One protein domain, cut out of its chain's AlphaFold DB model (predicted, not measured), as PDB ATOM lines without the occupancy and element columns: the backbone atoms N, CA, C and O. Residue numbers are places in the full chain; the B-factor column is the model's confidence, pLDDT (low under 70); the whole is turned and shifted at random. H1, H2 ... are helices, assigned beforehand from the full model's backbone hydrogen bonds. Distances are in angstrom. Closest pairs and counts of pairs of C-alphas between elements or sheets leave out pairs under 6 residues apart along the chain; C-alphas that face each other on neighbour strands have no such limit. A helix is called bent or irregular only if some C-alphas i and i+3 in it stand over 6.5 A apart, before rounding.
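AT A GLANCE: This is residues 782 to 904 of the 1008 residues of an uncharacterized protein of Rubripirellula tenax (UniProt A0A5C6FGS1). Three helices, H1, H2 and H3, stand side by side in alternating directions, their centres making a triangle, and a further helical hairpin, H5 and H6, packs on H3 at steep angles, with H3 in the middle between H2 and this hairpin. The short H4 makes the corner between H3 and H5, the 13-residue link from H5 to H6 loops out beyond the first end of H6, and residues 782 to 786 reach away from the helices as a tail. The printed part has 123 residues with six named helices, H1 to H6 in that order, and no named strand; the class is all helix. It is compact, with a radius of gyration of the C-alphas of 15.0 A, and flat in outline, spanning 45 by 44 by 21 A.

IN THESE COORDINATES: The printed part begins at Glu 782, and H1 follows at residues 790 to 800, starting at C-alpha 790 at (-17.803, 14.505, 21.261). H2, residues 807 to 823, measures 24.7 A from first to last C-alpha and is irregular: C-alphas 808 and 811 are 7.5 A apart. H3, residues 829 to 846, is 25.6 A long, with C-alpha 829 at (-27.371, 5.003, 16.495). H4 is residues 848 to 853, 8.7 A long, and H5 is residues 855 to 864, 14.6 A long; H1 measures 15.0 A. H6, residues 878 to 896, is the longest helix by residues, 27.9 A long, and ends at C-alpha 896 at (-28.533, -7.949, 25.616).

HOW THE PARTS SIT: H3 is the hub, touching four other helices, and its centre is 4.1 A from the mean of the C-alphas. H2 and H3 form a helical hairpin at a shallow tilt of 16 degrees, opposite ways; their closest C-alphas, those of Phe 814 and Gly 843, are 5.7 A apart. H1 and H2 form another, at a shallow tilt of 17 degrees, opposite ways, with the C-alphas of Ile 796 and Ala 817 closest at 5.4 A. H1 and H3 are near each other. H6 touches H3 with residues 883 to 891 alone, and H3 touches H6 with residues 829 to 833 alone; the closest C-alphas, those of Pro 829 and Ala 888, are 5.3 A apart, at a steep tilt of 49 degrees, the same way. H3 touches H5 with residues 837 to 841 alone, at a steep tilt of 41 degrees, opposite ways, the C-alphas of Leu 840 and Leu 858 being closest at 7.0 A. H5 and H6 form a helical hairpin at a shallow tilt of 20 degrees, opposite ways, with the C-alphas of His 857 and Leu 894 closest at 6.1 A. H3 and H4 touch only at the corner, with the C-alphas of Ala 844 and Ala 851 closest at 3.8 A, and H4 and H5 meet only through their link. H1 is apart from H4, H5 and H6. Every O i to N i+4 pair is within hydrogen-bond range in H1, H3, H4, H5 and H6; in H2 it is 11 of 13.

THE WHOLE: The two C-alphas farthest apart are those of Ala 876 and Ser 904, at 45.9 A. The printed part has no cut. The link from H5 to H6, residues 865 to 877, is long, the one from H1 to H2 is short, and those from H2 to H3, H3 to H4 and H4 to H5 are tight. The mean pLDDT of the printed part is 85.7; residues 782 to 786, residue 875 and residues 901 to 904 are under 70.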
ATOM      1  N   GLU A 782     -17.830  30.144  27.032       53.59
ATOM      2  CA  GLU A 782     -16.994  29.529  28.075       53.59
ATOM      3  C   GLU A 782     -17.118  28.002  28.085       53.59
ATOM      4  O   GLU A 782     -16.159  27.306  28.417       53.59
ATOM      5  N   LYS A 783     -18.280  27.471  27.684       52.69
ATOM      6  CA  LYS A 783     -18.480  26.045  27.418       52.69
ATOM      7  C   LYS A 783     -18.807  25.816  25.938       52.69
ATOM      8  O   LYS A 783     -19.813  26.338  25.454       52.69
ATOM      9  N   PRO A 784     -17.999  25.038  25.199       58.50
ATOM     10  CA  PRO A 784     -18.286  24.704  23.807       58.50
ATOM     11  C   PRO A 784     -19.556  23.848  23.682       58.50
ATOM     12  O   PRO A 784     -19.786  22.929  24.467       58.50
ATOM     13  N   MET A 785     -20.381  24.128  22.668       55.50
ATOM     14  CA  MET A 785     -21.513  23.271  22.309       55.50
ATOM     15  C   MET A 785     -20.981  22.091  21.496       55.50
ATOM     16  O   MET A 785     -20.687  22.207  20.310       55.50
ATOM     17  N   TRP A 786     -20.771  20.971  22.172       68.69
ATOM     18  CA  TRP A 786     -20.238  19.760  21.566       68.69
ATOM     19  C   TRP A 786     -21.305  19.023  20.758       68.69
ATOM     20  O   TRP A 786     -22.457  18.926  21.184       68.69
ATOM     21  N   ALA A 787     -20.919  18.466  19.605       70.12
ATOM     22  CA  ALA A 787     -21.764  17.482  18.938       70.12
ATOM     23  C   ALA A 787     -22.021  16.310  19.907       70.12
ATOM     24  O   ALA A 787     -21.126  15.983  20.691       70.12
ATOM     25  N   PRO A 788     -23.191  15.646  19.873       73.25
ATOM     26  CA  PRO A 788     -23.564  14.659  20.893       73.25
ATOM     27  C   PRO A 788     -22.538  13.535  21.123       73.25
ATOM     28  O   PRO A 788     -22.448  13.013  22.230       73.25
ATOM     29  N   HIS A 789     -21.736  13.187  20.108       79.81
ATOM     30  CA  HIS A 789     -20.691  12.157  20.179       79.81
ATOM     31  C   HIS A 789     -19.337  12.646  20.736       79.81
ATOM     32  O   HIS A 789     -18.498  11.836  21.119       79.81
ATOM     33  N   VAL A 790     -19.084  13.952  20.790       79.88
ATOM     34  CA  VAL A 790     -17.803  14.505  21.261       79.88
ATOM     35  C   VAL A 790     -17.556  14.250  22.760       79.88
ATOM     36  O   VAL A 790     -16.442  13.840  23.089       79.88
ATOM     37  N   PRO A 791     -18.538  14.392  23.682       83.50
ATOM     38  CA  PRO A 791     -18.327  14.049  25.089       83.50
ATOM     39  C   PRO A 791     -17.905  12.587  25.285       83.50
ATOM     40  O   PRO A 791     -16.984  12.312  26.051       83.50
ATOM     41  N   ILE A 792     -18.546  11.652  24.570       88.69
ATOM     42  CA  ILE A 792     -18.208  10.227  24.666       88.69
ATOM     43  C   ILE A 792     -16.841   9.937  24.033       88.69
ATOM     44  O   ILE A 792     -16.056   9.190  24.610       88.69
ATOM     45  N   ALA A 793     -16.494  10.586  22.916       84.25
ATOM     46  CA  ALA A 793     -15.170  10.461  22.308       84.25
ATOM     47  C   ALA A 793     -14.057  10.957  23.247       84.25
ATOM     48  O   ALA A 793     -13.049  10.270  23.408       84.25
ATOM     49  N   HIS A 794     -14.248  12.095  23.923       82.94
ATOM     50  CA  HIS A 794     -13.304  12.585  24.933       82.94
ATOM     51  C   HIS A 794     -13.191  11.643  26.131       82.94
ATOM     52  O   HIS A 794     -12.080  11.367  26.575       82.94
ATOM     53  N   ALA A 795     -14.315  11.117  26.632       87.88
ATOM     54  CA  ALA A 795     -14.307  10.161  27.735       87.88
ATOM     55  C   ALA A 795     -13.520   8.887  27.377       87.88
ATOM     56  O   ALA A 795     -12.660   8.464  28.145       87.88
ATOM     57  N   ILE A 796     -13.754   8.323  26.188       89.81
ATOM     58  CA  ILE A 796     -13.024   7.148  25.689       89.81
ATOM     59  C   ILE A 796     -11.543   7.474  25.495       89.81
ATOM     60  O   ILE A 796     -10.691   6.706  25.931       89.81
ATOM     61  N   THR A 797     -11.225   8.614  24.876       88.19
ATOM     62  CA  THR A 797      -9.836   9.035  24.632       88.19
ATOM     63  C   THR A 797      -9.075   9.165  25.947       88.19
ATOM     64  O   THR A 797      -8.007   8.579  26.082       88.19
ATOM     65  N   GLY A 798      -9.671   9.803  26.960       89.00
ATOM     66  CA  GLY A 798      -9.072   9.899  28.290       89.00
ATOM     67  C   GLY A 798      -8.854   8.537  28.957       89.00
ATOM     68  O   GLY A 798      -7.874   8.359  29.669       89.00
ATOM     69  N   GLN A 799      -9.714   7.540  28.708       90.50
ATOM     70  CA  GLN A 799      -9.469   6.170  29.179       90.50
ATOM     71  C   GLN A 799      -8.318   5.498  28.412       90.50
ATOM     72  O   GLN A 799      -7.468   4.856  29.035       90.50
ATOM     73  N   LEU A 800      -8.257   5.660  27.087       88.06
ATOM     74  CA  LEU A 800      -7.213   5.083  26.231       88.06
ATOM     75  C   LEU A 800      -5.829   5.689  26.500       88.06
ATOM     76  O   LEU A 800      -4.839   4.961  26.494       88.06
ATOM     77  N   GLU A 801      -5.751   6.984  26.804       87.19
ATOM     78  CA  GLU A 801      -4.509   7.678  27.166       87.19
ATOM     79  C   GLU A 801      -3.868   7.133  28.450       87.19
ATOM     80  O   GLU A 801      -2.671   7.306  28.648       87.19
ATOM     81  N   THR A 802      -4.619   6.413  29.296       85.31
ATOM     82  CA  THR A 802      -4.060   5.754  30.493       85.31
ATOM     83  C   THR A 802      -3.411   4.394  30.214       85.31
ATOM     84  O   THR A 802      -2.772   3.830  31.105       85.31
ATOM     85  N   LEU A 803      -3.564   3.842  29.003       82.88
ATOM     86  CA  LEU A 803      -3.030   2.522  28.647       82.88
ATOM     87  C   LEU A 803      -1.497   2.445  28.596       82.88
ATOM     88  O   LEU A 803      -0.975   1.435  29.069       82.88
ATOM     89  N   PRO A 804      -0.755   3.443  28.070       80.06
ATOM     90  CA  PRO A 804       0.708   3.404  28.060       80.06
ATOM     91  C   PRO A 804       1.308   3.256  29.462       80.06
ATOM     92  O   PRO A 804       2.278   2.522  29.643       80.06
ATOM     93  N   ASP A 805       0.689   3.892  30.459       75.38
ATOM     94  CA  ASP A 805       1.159   3.873  31.846       75.38
ATOM     95  C   ASP A 805       0.758   2.594  32.597       75.38
ATOM     96  O   ASP A 805       1.358   2.248  33.620       75.38
ATOM     97  N   ASN A 806      -0.275   1.890  32.123       78.12
ATOM     98  CA  ASN A 806      -0.787   0.688  32.769       78.12
ATOM     99  C   ASN A 806      -1.446  -0.279  31.762       78.12
ATOM    100  O   ASN A 806      -2.679  -0.365  31.693       78.12
ATOM    101  N   PRO A 807      -0.643  -1.041  30.997       74.38
ATOM    102  CA  PRO A 807      -1.148  -1.951  29.970       74.38
ATOM    103  C   PRO A 807      -2.023  -3.077  30.541       74.38
ATOM    104  O   PRO A 807      -2.909  -3.574  29.846       74.38
ATOM    105  N   ASP A 808      -1.869  -3.419  31.826       77.50
ATOM    106  CA  ASP A 808      -2.703  -4.417  32.513       77.50
ATOM    107  C   ASP A 808      -4.179  -3.989  32.607       77.50
ATOM    108  O   ASP A 808      -5.065  -4.811  32.854       77.50
ATOM    109  N   ARG A 809      -4.473  -2.702  32.381       84.00
ATOM    110  CA  ARG A 809      -5.838  -2.169  32.365       84.00
ATOM    111  C   ARG A 809      -6.546  -2.322  31.025       84.00
ATOM    112  O   ARG A 809      -7.718  -1.950  30.980       84.00
ATOM    113  N   TRP A 810      -5.911  -2.883  29.991       88.38
ATOM    114  CA  TRP A 810      -6.491  -3.053  28.649       88.38
ATOM    115  C   TRP A 810      -7.935  -3.572  28.682       88.38
ATOM    116  O   TRP A 810      -8.845  -2.902  28.196       88.38
ATOM    117  N   ASP A 811      -8.160  -4.709  29.348       89.31
ATOM    118  CA  ASP A 811      -9.481  -5.340  29.453       89.31
ATOM    119  C   ASP A 811     -10.517  -4.408  30.096       89.31
ATOM    120  O   ASP A 811     -11.641  -4.267  29.614       89.31
ATOM    121  N   SER A 812     -10.125  -3.736  31.184       87.00
ATOM    122  CA  SER A 812     -11.004  -2.823  31.917       87.00
ATOM    123  C   SER A 812     -11.302  -1.542  31.140       87.00
ATOM    124  O   SER A 812     -12.430  -1.063  31.178       87.00
ATOM    125  N   VAL A 813     -10.320  -1.003  30.413       91.56
ATOM    126  CA  VAL A 813     -10.452   0.227  29.627       91.56
ATOM    127  C   VAL A 813     -11.388  -0.004  28.450       91.56
ATOM    128  O   VAL A 813     -12.368   0.718  28.317       91.56
ATOM    129  N   PHE A 814     -11.167  -1.049  27.650       93.69
ATOM    130  CA  PHE A 814     -12.054  -1.355  26.524       93.69
ATOM    131  C   PHE A 814     -13.450  -1.794  26.985       93.69
ATOM    132  O   PHE A 814     -14.440  -1.410  26.366       93.69
ATOM    133  N   GLY A 815     -13.553  -2.532  28.096       91.69
ATOM    134  CA  GLY A 815     -14.842  -2.888  28.690       91.69
ATOM    135  C   GLY A 815     -15.623  -1.679  29.225       91.69
ATOM    136  O   GLY A 815     -16.843  -1.619  29.071       91.69
ATOM    137  N   ASN A 816     -14.948  -0.700  29.835       92.00
ATOM    138  CA  ASN A 816     -15.570   0.547  30.294       92.00
ATOM    139  C   ASN A 816     -15.977   1.430  29.116       92.00
ATOM    140  O   ASN A 816     -17.144   1.793  29.022       92.00
ATOM    141  N   ALA A 817     -15.062   1.675  28.177       94.38
ATOM    142  CA  ALA A 817     -15.325   2.460  26.979       94.38
ATOM    143  C   ALA A 817     -16.516   1.905  26.184       94.38
ATOM    144  O   ALA A 817     -17.379   2.664  25.750       94.38
ATOM    145  N   TYR A 818     -16.607   0.577  26.032       95.75
ATOM    146  CA  TYR A 818     -17.748  -0.053  25.370       95.75
ATOM    147  C   TYR A 818     -19.054   0.193  26.142       95.75
ATOM    148  O   TYR A 818     -20.039   0.617  25.542       95.75
ATOM    149  N   ARG A 819     -19.064   0.024  27.474       94.50
ATOM    150  CA  ARG A 819     -20.243   0.339  28.305       94.50
ATOM    151  C   ARG A 819     -20.667   1.797  28.187       94.50
ATOM    152  O   ARG A 819     -21.863   2.059  28.076       94.50
ATOM    153  N   ASP A 820     -19.713   2.720  28.156       93.69
ATOM    154  CA  ASP A 820     -19.988   4.148  28.030       93.69
ATOM    155  C   ASP A 820     -20.622   4.474  26.663       93.69
ATOM    156  O   ASP A 820     -21.604   5.215  26.601       93.69
ATOM    157  N   VAL A 821     -20.149   3.858  25.567       95.62
ATOM    158  CA  VAL A 821     -20.772   3.984  24.230       95.62
ATOM    159  C   VAL A 821     -22.190   3.414  24.212       95.62
ATOM    160  O   VAL A 821     -23.109   4.028  23.656       95.62
ATOM    161  N   MET A 822     -22.392   2.249  24.831       95.81
ATOM    162  CA  MET A 822     -23.708   1.615  24.894       95.81
ATOM    163  C   MET A 822     -24.688   2.431  25.747       95.81
ATOM    164  O   MET A 822     -25.864   2.503  25.394       95.81
ATOM    165  N   ALA A 823     -24.220   3.113  26.794       94.25
ATOM    166  CA  ALA A 823     -25.037   3.981  27.645       94.25
ATOM    167  C   ALA A 823     -25.355   5.357  27.022       94.25
ATOM    168  O   ALA A 823     -26.315   6.008  27.437       94.25
ATOM    169  N   ALA A 824     -24.591   5.809  26.020       94.25
ATOM    170  CA  ALA A 824     -24.723   7.132  25.406       94.25
ATOM    171  C   ALA A 824     -25.912   7.237  24.424       94.25
ATOM    172  O   ALA A 824     -25.730   7.459  23.229       94.25
ATOM    173  N   THR A 825     -27.150   7.102  24.912       93.56
ATOM    174  CA  THR A 825     -28.379   7.105  24.087       93.56
ATOM    175  C   THR A 825     -28.661   8.412  23.341       93.56
ATOM    176  O   THR A 825     -29.465   8.415  22.414       93.56
ATOM    177  N   SER A 826     -27.987   9.508  23.701       87.00
ATOM    178  CA  SER A 826     -28.054  10.800  23.005       87.00
ATOM    179  C   SER A 826     -27.248  10.855  21.701       87.00
ATOM    180  O   SER A 826     -27.384  11.816  20.943       87.00
ATOM    181  N   VAL A 827     -26.396   9.862  21.436       91.44
ATOM    182  CA  VAL A 827     -25.588   9.778  20.214       91.44
ATOM    183  C   VAL A 827     -26.367   9.042  19.122       91.44
ATOM    184  O   VAL A 827     -27.063   8.067  19.409       91.44
ATOM    185  N   ASP A 828     -26.232   9.493  17.869       93.81
ATOM    186  CA  ASP A 828     -26.863   8.849  16.710       93.81
ATOM    187  C   ASP A 828     -26.551   7.331  16.688       93.81
ATOM    188  O   ASP A 828     -25.389   6.947  16.891       93.81
ATOM    189  N   PRO A 829     -27.556   6.455  16.473       96.00
ATOM    190  CA  PRO A 829     -27.371   5.003  16.495       96.00
ATOM    191  C   PRO A 829     -26.272   4.497  15.556       96.00
ATOM    192  O   PRO A 829     -25.525   3.597  15.934       96.00
ATOM    193  N   ILE A 830     -26.116   5.093  14.370       93.94
ATOM    194  CA  ILE A 830     -25.087   4.694  13.401       93.94
ATOM    195  C   ILE A 830     -23.694   4.963  13.984       93.94
ATOM    196  O   ILE A 830     -22.819   4.095  13.974       93.94
ATOM    197  N   VAL A 831     -23.501   6.149  14.567       94.06
ATOM    198  CA  VAL A 831     -22.225   6.547  15.178       94.06
ATOM    199  C   VAL A 831     -21.903   5.672  16.390       94.06
ATOM    200  O   VAL A 831     -20.775   5.193  16.517       94.06
ATOM    201  N   ARG A 832     -22.886   5.401  17.260       95.44
ATOM    202  CA  ARG A 832     -22.718   4.482  18.402       95.44
ATOM    203  C   ARG A 832     -22.323   3.087  17.946       95.44
ATOM    204  O   ARG A 832     -21.403   2.512  18.520       95.44
ATOM    205  N   TYR A 833     -22.978   2.567  16.912       96.19
ATOM    206  CA  TYR A 833     -22.674   1.253  16.354       96.19
ATOM    207  C   TYR A 833     -21.229   1.170  15.846       96.19
ATOM    208  O   TYR A 833     -20.528   0.197  16.138       96.19
ATOM    209  N   TYR A 834     -20.727   2.200  15.158       93.94
ATOM    210  CA  TYR A 834     -19.330   2.217  14.711       93.94
ATOM    211  C   TYR A 834     -18.328   2.343  15.856       93.94
ATOM    212  O   TYR A 834     -17.313   1.645  15.838       93.94
ATOM    213  N   LEU A 835     -18.606   3.184  16.857       94.25
ATOM    214  CA  LEU A 835     -17.757   3.302  18.046       94.25
ATOM    215  C   LEU A 835     -17.692   1.970  18.807       94.25
ATOM    216  O   LEU A 835     -16.602   1.497  19.127       94.25
ATOM    217  N   ALA A 836     -18.843   1.327  19.016       95.56
ATOM    218  CA  ALA A 836     -18.949   0.003  19.618       95.56
ATOM    219  C   ALA A 836     -18.149  -1.036  18.818       95.56
ATOM    220  O   ALA A 836     -17.311  -1.740  19.378       95.56
ATOM    221  N   THR A 837     -18.331  -1.070  17.495       95.50
ATOM    222  CA  THR A 837     -17.608  -1.981  16.596       95.50
ATOM    223  C   THR A 837     -16.094  -1.796  16.683       95.50
ATOM    224  O   THR A 837     -15.358  -2.774  16.807       95.50
ATOM    225  N   GLY A 838     -15.616  -0.549  16.645       92.69
ATOM    226  CA  GLY A 838     -14.191  -0.239  16.748       92.69
ATOM    227  C   GLY A 838     -13.593  -0.699  18.078       92.69
ATOM    228  O   GLY A 838     -12.551  -1.355  18.086       92.69
ATOM    229  N   LEU A 839     -14.276  -0.420  19.193       94.81
ATOM    230  CA  LEU A 839     -13.840  -0.840  20.526       94.81
ATOM    231  C   LEU A 839     -13.803  -2.363  20.673       94.81
ATOM    232  O   LEU A 839     -12.815  -2.895  21.178       94.81
ATOM    233  N   LEU A 840     -14.826  -3.071  20.187       94.31
ATOM    234  CA  LEU A 840     -14.880  -4.534  20.227       94.31
ATOM    235  C   LEU A 840     -13.748  -5.155  19.395       94.31
ATOM    236  O   LEU A 840     -13.013  -6.010  19.884       94.31
ATOM    237  N   GLN A 841     -13.542  -4.682  18.161       92.88
ATOM    238  CA  GLN A 841     -12.502  -5.202  17.266       92.88
ATOM    239  C   GLN A 841     -11.086  -4.928  17.784       92.88
ATOM    240  O   GLN A 841     -10.228  -5.810  17.732       92.88
ATOM    241  N   ILE A 842     -10.812  -3.711  18.262       91.50
ATOM    242  CA  ILE A 842      -9.486  -3.343  18.780       91.50
ATOM    243  C   ILE A 842      -9.240  -4.040  20.119       91.50
ATOM    244  O   ILE A 842      -8.184  -4.649  20.297       91.50
ATOM    245  N   GLY A 843     -10.225  -4.028  21.020       92.06
ATOM    246  CA  GLY A 843     -10.150  -4.701  22.313       92.06
ATOM    247  C   GLY A 843      -9.846  -6.192  22.162       92.06
ATOM    248  O   GLY A 843      -8.900  -6.681  22.781       92.06
ATOM    249  N   ALA A 844     -10.561  -6.882  21.265       91.38
ATOM    250  CA  ALA A 844     -10.333  -8.290  20.940       91.38
ATOM    251  C   ALA A 844      -8.950  -8.557  20.320       91.38
ATOM    252  O   ALA A 844      -8.323  -9.573  20.612       91.38
ATOM    253  N   LYS A 845      -8.434  -7.651  19.479       84.94
ATOM    254  CA  LYS A 845      -7.086  -7.794  18.902       84.94
ATOM    255  C   LYS A 845      -5.983  -7.675  19.952       84.94
ATOM    256  O   LYS A 845      -4.990  -8.390  19.851       84.94
ATOM    257  N   GLY A 846      -6.142  -6.776  20.922       81.50
ATOM    258  CA  GLY A 846      -5.138  -6.550  21.965       81.50
ATOM    259  C   GLY A 846      -5.233  -7.500  23.160       81.50
ATOM    260  O   GLY A 846      -4.264  -7.637  23.898       81.50
ATOM    261  N   SER A 847      -6.366  -8.185  23.348       84.50
ATOM    262  CA  SER A 847      -6.560  -9.120  24.457       84.50
ATOM    263  C   SER A 847      -7.334 -10.357  24.033       84.50
ATOM    264  O   SER A 847      -8.498 -10.292  23.646       84.50
ATOM    265  N   TRP A 848      -6.709 -11.523  24.209       80.75
ATOM    266  CA  TRP A 848      -7.354 -12.820  24.003       80.75
ATOM    267  C   TRP A 848      -8.590 -13.016  24.907       80.75
ATOM    268  O   TRP A 848      -9.563 -13.655  24.499       80.75
ATOM    269  N   ARG A 849      -8.594 -12.418  26.108       79.75
ATOM    270  CA  ARG A 849      -9.746 -12.466  27.021       79.75
ATOM    271  C   ARG A 849     -10.922 -11.705  26.427       79.75
ATOM    272  O   ARG A 849     -12.015 -12.253  26.336       79.75
ATOM    273  N   LEU A 850     -10.675 -10.477  25.963       85.94
ATOM    274  CA  LEU A 850     -11.690  -9.695  25.263       85.94
ATOM    275  C   LEU A 850     -12.111 -10.351  23.951       85.94
ATOM    276  O   LEU A 850     -13.284 -10.299  23.633       85.94
ATOM    277  N   ALA A 851     -11.214 -11.020  23.221       86.06
ATOM    278  CA  ALA A 851     -11.590 -11.761  22.015       86.06
ATOM    279  C   ALA A 851     -12.612 -12.860  22.313       86.06
ATOM    280  O   ALA A 851     -13.557 -13.041  21.555       86.06
ATOM    281  N   THR A 852     -12.441 -13.554  23.439       82.62
ATOM    282  CA  THR A 852     -13.390 -14.576  23.895       82.62
ATOM    283  C   THR A 852     -14.714 -13.949  24.331       82.62
ATOM    284  O   THR A 852     -15.771 -14.406  23.921       82.62
ATOM    285  N   ILE A 853     -14.670 -12.872  25.125       87.25
ATOM    286  CA  ILE A 853     -15.876 -12.190  25.632       87.25
ATOM    287  C   ILE A 853     -16.657 -11.500  24.498       87.25
ATOM    288  O   ILE A 853     -17.886 -11.462  24.502       87.25
ATOM    289  N   PHE A 854     -15.954 -10.941  23.515       93.75
ATOM    290  CA  PHE A 854     -16.535 -10.214  22.389       93.75
ATOM    291  C   PHE A 854     -16.851 -11.111  21.191       93.75
ATOM    292  O   PHE A 854     -17.309 -10.582  20.185       93.75
ATOM    293  N   ALA A 855     -16.643 -12.430  21.267       91.75
ATOM    294  CA  ALA A 855     -16.885 -13.338  20.144       91.75
ATOM    295  C   ALA A 855     -18.328 -13.223  19.619       91.75
ATOM    296  O   ALA A 855     -18.528 -12.882  18.453       91.75
ATOM    297  N   ASP A 856     -19.317 -13.369  20.504       91.62
ATOM    298  CA  ASP A 856     -20.738 -13.258  20.147       91.62
ATOM    299  C   ASP A 856     -21.096 -11.846  19.653       91.62
ATOM    300  O   ASP A 856     -21.879 -11.668  18.721       91.62
ATOM    301  N   HIS A 857     -20.470 -10.820  20.236       95.12
ATOM    302  CA  HIS A 857     -20.672  -9.429  19.831       95.12
ATOM    303  C   HIS A 857     -20.152  -9.175  18.407       95.12
ATOM    304  O   HIS A 857     -20.817  -8.530  17.598       95.12
ATOM    305  N   LEU A 858     -18.961  -9.690  18.088       94.12
ATOM    306  CA  LEU A 858     -18.343  -9.568  16.769       94.12
ATOM    307  C   LEU A 858     -19.111 -10.371  15.716       94.12
ATOM    308  O   LEU A 858     -19.262  -9.889  14.597       94.12
ATOM    309  N   GLN A 859     -19.666 -11.529  16.086       93.31
ATOM    310  CA  GLN A 859     -20.517 -12.319  15.201       93.31
ATOM    311  C   GLN A 859     -21.785 -11.554  14.792       93.31
ATOM    312  O   GLN A 859     -22.137 -11.546  13.613       93.31
ATOM    313  N   ILE A 860     -22.443 -10.861  15.730       91.25
ATOM    314  CA  ILE A 860     -23.598 -10.001  15.414       91.25
ATOM    315  C   ILE A 860     -23.187  -8.882  14.447       91.25
ATOM    316  O   ILE A 860     -23.886  -8.619  13.470       91.25
ATOM    317  N   ILE A 861     -22.033  -8.250  14.679       93.31
ATOM    318  CA  ILE A 861     -21.538  -7.162  13.824       93.31
ATOM    319  C   ILE A 861     -21.260  -7.634  12.392       93.31
ATOM    320  O   ILE A 861     -21.551  -6.909  11.438       93.31
ATOM    321  N   GLU A 862     -20.691  -8.830  12.233       90.06
ATOM    322  CA  GLU A 862     -20.413  -9.424  10.921       90.06
ATOM    323  C   GLU A 862     -21.696  -9.764  10.152       90.06
ATOM    324  O   GLU A 862     -21.733  -9.612   8.932       90.06
ATOM    325  N   GLN A 863     -22.755 -10.175  10.854       90.31
ATOM    326  CA  GLN A 863     -24.037 -10.541  10.244       90.31
ATOM    327  C   GLN A 863     -24.862  -9.330   9.790       90.31
ATOM    328  O   GLN A 863     -25.503  -9.392   8.745       90.31
ATOM    329  N   GLU A 864     -24.850  -8.234  10.553       87.25
ATOM    330  CA  GLU A 864     -25.721  -7.072  10.306       87.25
ATOM    331  C   GLU A 864     -25.145  -6.082   9.273       87.25
ATOM    332  O   GLU A 864     -25.862  -5.202   8.804       87.25
ATOM    333  N   ALA A 865     -23.860  -6.218   8.909       78.06
ATOM    334  CA  ALA A 865     -23.176  -5.529   7.802       78.06
ATOM    335  C   ALA A 865     -23.622  -4.070   7.535       78.06
ATOM    336  O   ALA A 865     -23.838  -3.663   6.390       78.06
ATOM    337  N   ILE A 866     -23.735  -3.259   8.593       89.44
ATOM    338  CA  ILE A 866     -24.177  -1.863   8.489       89.44
ATOM    339  C   ILE A 866     -23.145  -1.057   7.695       89.44
ATOM    340  O   ILE A 866     -22.004  -0.860   8.127       89.44
ATOM    341  N   SER A 867     -23.563  -0.579   6.525       83.75
ATOM    342  CA  SER A 867     -22.723   0.172   5.595       83.75
ATOM    343  C   SER A 867     -22.142   1.424   6.253       83.75
ATOM    344  O   SER A 867     -22.895   2.265   6.728       83.75
ATOM    345  N   ARG A 868     -20.806   1.577   6.246       82.94
ATOM    346  CA  ARG A 868     -20.082   2.790   6.711       82.94
ATOM    347  C   ARG A 868     -20.238   3.992   5.788       82.94
ATOM    348  O   ARG A 868     -19.745   5.078   6.074       82.94
ATOM    349  N   GLU A 869     -20.870   3.773   4.649       78.31
ATOM    350  CA  GLU A 869     -20.913   4.705   3.537       78.31
ATOM    351  C   GLU A 869     -22.076   5.694   3.603       78.31
ATOM    352  O   GLU A 869     -22.148   6.602   2.774       78.31
ATOM    353  N   VAL A 870     -22.953   5.510   4.584       82.81
ATOM    354  CA  VAL A 870     -24.230   6.197   4.717       82.81
ATOM    355  C   VAL A 870     -24.041   7.594   5.305       82.81
ATOM    356  O   VAL A 870     -23.334   7.781   6.299       82.81
ATOM    357  N   ASN A 871     -24.696   8.592   4.706       78.88
ATOM    358  CA  ASN A 871     -24.601   9.991   5.122       78.88
ATOM    359  C   ASN A 871     -25.447  10.277   6.375       78.88
ATOM    360  O   ASN A 871     -26.476  10.949   6.329       78.88
ATOM    361  N   TRP A 872     -25.002   9.770   7.523       82.62
ATOM    362  CA  TRP A 872     -25.705   9.902   8.802       82.62
ATOM    363  C   TRP A 872     -25.822  11.352   9.305       82.62
ATOM    364  O   TRP A 872     -26.662  11.628  10.162       82.62
ATOM    365  N   ILE A 873     -25.032  12.288   8.764       76.38
ATOM    366  CA  ILE A 873     -25.106  13.722   9.092       76.38
ATOM    367  C   ILE A 873     -26.355  14.363   8.468       76.38
ATOM    368  O   ILE A 873     -26.908  15.305   9.032       76.38
ATOM    369  N   ALA A 874     -26.841  13.838   7.338       73.19
ATOM    370  CA  ALA A 874     -28.066  14.302   6.701       73.19
ATOM    371  C   ALA A 874     -29.298  13.597   7.313       73.19
ATOM    372  O   ALA A 874     -29.491  12.392   7.125       73.19
ATOM    373  N   PRO A 875     -30.179  14.306   8.045       67.25
ATOM    374  CA  PRO A 875     -31.353  13.685   8.664       67.25
ATOM    375  C   PRO A 875     -32.421  13.271   7.640       67.25
ATOM    376  O   PRO A 875     -33.203  12.371   7.918       67.25
ATOM    377  N   ALA A 876     -32.442  13.903   6.462       70.25
ATOM    378  CA  ALA A 876     -33.391  13.610   5.385       70.25
ATOM    379  C   ALA A 876     -32.912  12.509   4.418       70.25
ATOM    380  O   ALA A 876     -33.641  12.148   3.497       70.25
ATOM    381  N   ASP A 877     -31.697  11.988   4.600       76.44
ATOM    382  CA  ASP A 877     -31.178  10.911   3.765       76.44
ATOM    383  C   ASP A 877     -31.945   9.609   4.063       76.44
ATOM    384  O   ASP A 877     -31.981   9.121   5.197       76.44
ATOM    385  N   SER A 878     -32.623   9.071   3.045       77.75
ATOM    386  CA  SER A 878     -33.475   7.884   3.181       77.75
ATOM    387  C   SER A 878     -32.678   6.621   3.514       77.75
ATOM    388  O   SER A 878     -33.173   5.747   4.233       77.75
ATOM    389  N   GLU A 879     -31.444   6.529   3.018       80.56
ATOM    390  CA  GLU A 879     -30.530   5.434   3.336       80.56
ATOM    391  C   GLU A 879     -30.067   5.556   4.793       80.56
ATOM    392  O   GLU A 879     -30.086   4.569   5.528       80.56
ATOM    393  N   ALA A 880     -29.777   6.775   5.261       85.25
ATOM    394  CA  ALA A 880     -29.446   7.057   6.657       85.25
ATOM    395  C   ALA A 880     -30.578   6.719   7.618       85.25
ATOM    396  O   ALA A 880     -30.321   6.116   8.653       85.25
ATOM    397  N   THR A 881     -31.826   7.043   7.293       88.00
ATOM    398  CA  THR A 881     -32.970   6.689   8.149       88.00
ATOM    399  C   THR A 881     -33.111   5.178   8.296       88.00
ATOM    400  O   THR A 881     -33.144   4.676   9.416       88.00
ATOM    401  N   THR A 882     -33.065   4.446   7.182       89.50
ATOM    402  CA  THR A 882     -33.129   2.976   7.194       89.50
ATOM    403  C   THR A 882     -31.961   2.375   7.989       89.50
ATOM    404  O   THR A 882     -32.131   1.468   8.800       89.50
ATOM    405  N   THR A 883     -30.761   2.925   7.804       92.00
ATOM    406  CA  THR A 883     -29.540   2.479   8.490       92.00
ATOM    407  C   THR A 883     -29.571   2.798   9.988       92.00
ATOM    408  O   THR A 883     -29.058   2.011  10.779       92.00
ATOM    409  N   ARG A 884     -30.194   3.910  10.408       94.31
ATOM    410  CA  ARG A 884     -30.383   4.252  11.829       94.31
ATOM    411  C   ARG A 884     -31.258   3.224  12.534       94.31
ATOM    412  O   ARG A 884     -30.908   2.828  13.643       94.31
ATOM    413  N   ASP A 885     -32.328   2.767  11.888       93.38
ATOM    414  CA  ASP A 885     -33.209   1.739  12.449       93.38
ATOM    415  C   ASP A 885     -32.455   0.409  12.613       93.38
ATOM    416  O   ASP A 885     -32.442  -0.163  13.704       93.38
ATOM    417  N   PHE A 886     -31.718  -0.025  11.581       93.62
ATOM    418  CA  PHE A 886     -30.865  -1.219  11.665       93.62
ATOM    419  C   PHE A 886     -29.779  -1.103  12.741       93.62
ATOM    420  O   PHE A 886     -29.549  -2.046  13.504       93.62
ATOM    421  N   ALA A 887     -29.126   0.058  12.843       95.56
ATOM    422  CA  ALA A 887     -28.112   0.318  13.860       95.56
ATOM    423  C   ALA A 887     -28.705   0.309  15.270       95.56
ATOM    424  O   ALA A 887     -28.104  -0.267  16.175       95.56
ATOM    425  N   ALA A 888     -29.898   0.875  15.462       96.00
ATOM    426  CA  ALA A 888     -30.602   0.843  16.738       96.00
ATOM    427  C   ALA A 888     -30.962  -0.594  17.149       96.00
ATOM    428  O   ALA A 888     -30.659  -0.993  18.274       96.00
ATOM    429  N   THR A 889     -31.519  -1.394  16.233       95.81
ATOM    430  CA  THR A 889     -31.823  -2.813  16.484       95.81
ATOM    431  C   THR A 889     -30.562  -3.620  16.794       95.81
ATOM    432  O   THR A 889     -30.549  -4.426  17.724       95.81
ATOM    433  N   SER A 890     -29.475  -3.390  16.059       94.94
ATOM    434  CA  SER A 890     -28.203  -4.085  16.288       94.94
ATOM    435  C   SER A 890     -27.588  -3.721  17.639       94.94
ATOM    436  O   SER A 890     -27.115  -4.596  18.360       94.94
ATOM    437  N   LEU A 891     -27.643  -2.444  18.030       96.50
ATOM    438  CA  LEU A 891     -27.209  -1.989  19.352       96.50
ATOM    439  C   LEU A 891     -28.047  -2.600  20.481       96.50
ATOM    440  O   LEU A 891     -27.502  -2.901  21.538       96.50
ATOM    441  N   GLU A 892     -29.345  -2.819  20.274       96.25
ATOM    442  CA  GLU A 892     -30.193  -3.502  21.254       96.25
ATOM    443  C   GLU A 892     -29.779  -4.970  21.430       96.25
ATOM    444  O   GLU A 892     -29.589  -5.416  22.562       96.25
ATOM    445  N   LYS A 893     -29.534  -5.694  20.328       95.62
ATOM    446  CA  LYS A 893     -28.997  -7.067  20.370       95.62
ATOM    447  C   LYS A 893     -27.647  -7.120  21.094       95.62
ATOM    448  O   LYS A 893     -27.443  -7.964  21.961       95.62
ATOM    449  N   LEU A 894     -26.750  -6.182  20.788       94.88
ATOM    450  CA  LEU A 894     -25.440  -6.062  21.433       94.88
ATOM    451  C   LEU A 894     -25.537  -5.721  22.930       94.88
ATOM    452  O   LEU A 894     -24.690  -6.155  23.704       94.88
ATOM    453  N   ALA A 895     -26.552  -4.964  23.355       94.12
ATOM    454  CA  ALA A 895     -26.769  -4.619  24.763       94.12
ATOM    455  C   ALA A 895     -27.329  -5.786  25.597       94.12
ATOM    456  O   ALA A 895     -27.168  -5.794  26.817       94.12
ATOM    457  N   GLN A 896     -27.992  -6.756  24.958       93.06
ATOM    458  CA  GLN A 896     -28.533  -7.949  25.616       93.06
ATOM    459  C   GLN A 896     -27.455  -8.995  25.932       93.06
ATOM    460  O   GLN A 896     -27.664  -9.846  26.798       93.06
ATOM    461  N   LEU A 897     -26.304  -8.935  25.258       89.25
ATOM    462  CA  LEU A 897     -25.191  -9.830  25.537       89.25
ATOM    463  C   LEU A 897     -24.506  -9.438  26.858       89.25
ATOM    464  O   LEU A 897     -24.132  -8.276  27.056       89.25
ATOM    465  N   PRO A 898     -24.315 -10.384  27.795       84.50
ATOM    466  CA  PRO A 898     -23.681 -10.080  29.062       84.50
ATOM    467  C   PRO A 898     -22.198  -9.765  28.849       84.50
ATOM    468  O   PRO A 898     -21.407 -10.623  28.458       84.50
ATOM    469  N   LEU A 899     -21.788  -8.552  29.222       79.56
ATOM    470  CA  LEU A 899     -20.387  -8.253  29.507       79.56
ATOM    471  C   LEU A 899     -20.026  -8.935  30.829       79.56
ATOM    472  O   LEU A 899     -20.081  -8.327  31.900       79.56
ATOM    473  N   THR A 900     -19.731 -10.234  30.773       70.62
ATOM    474  CA  THR A 900     -19.220 -10.960  31.938       70.62
ATOM    475  C   THR A 900     -17.987 -10.233  32.464       70.62
ATOM    476  O   THR A 900     -17.113  -9.820  31.701       70.62
ATOM    477  N   ASN A 901     -17.950  -9.997  33.779       61.84
ATOM    478  CA  ASN A 901     -16.874  -9.229  34.394       61.84
ATOM    479  C   ASN A 901     -15.545  -9.956  34.099       61.84
ATOM    480  O   ASN A 901     -15.416 -11.118  34.493       61.84
ATOM    481  N   PRO A 902     -14.564  -9.334  33.416       56.34
ATOM    482  CA  PRO A 902     -13.365 -10.035  32.946       56.34
ATOM    483  C   PRO A 902     -12.624 -10.782  34.064       56.34
ATOM    484  O   PRO A 902     -12.003 -11.817  33.832       56.34
ATOM    485  N   SER A 903     -12.735 -10.294  35.301       54.03
ATOM    486  CA  SER A 903     -12.164 -10.896  36.504       54.03
ATOM    487  C   SER A 903     -12.761 -12.263  36.872       54.03
ATOM    488  O   SER A 903     -12.011 -13.130  37.312       54.03
ATOM    489  N   SER A 904     -14.059 -12.516  36.662       56.84
ATOM    490  CA  SER A 904     -14.670 -13.811  37.019       56.84
ATOM    491  C   SER A 904     -14.278 -14.932  36.055       56.84
ATOM    492  O   SER A 904     -14.049 -16.064  36.479       56.84
TER     493      SER A 904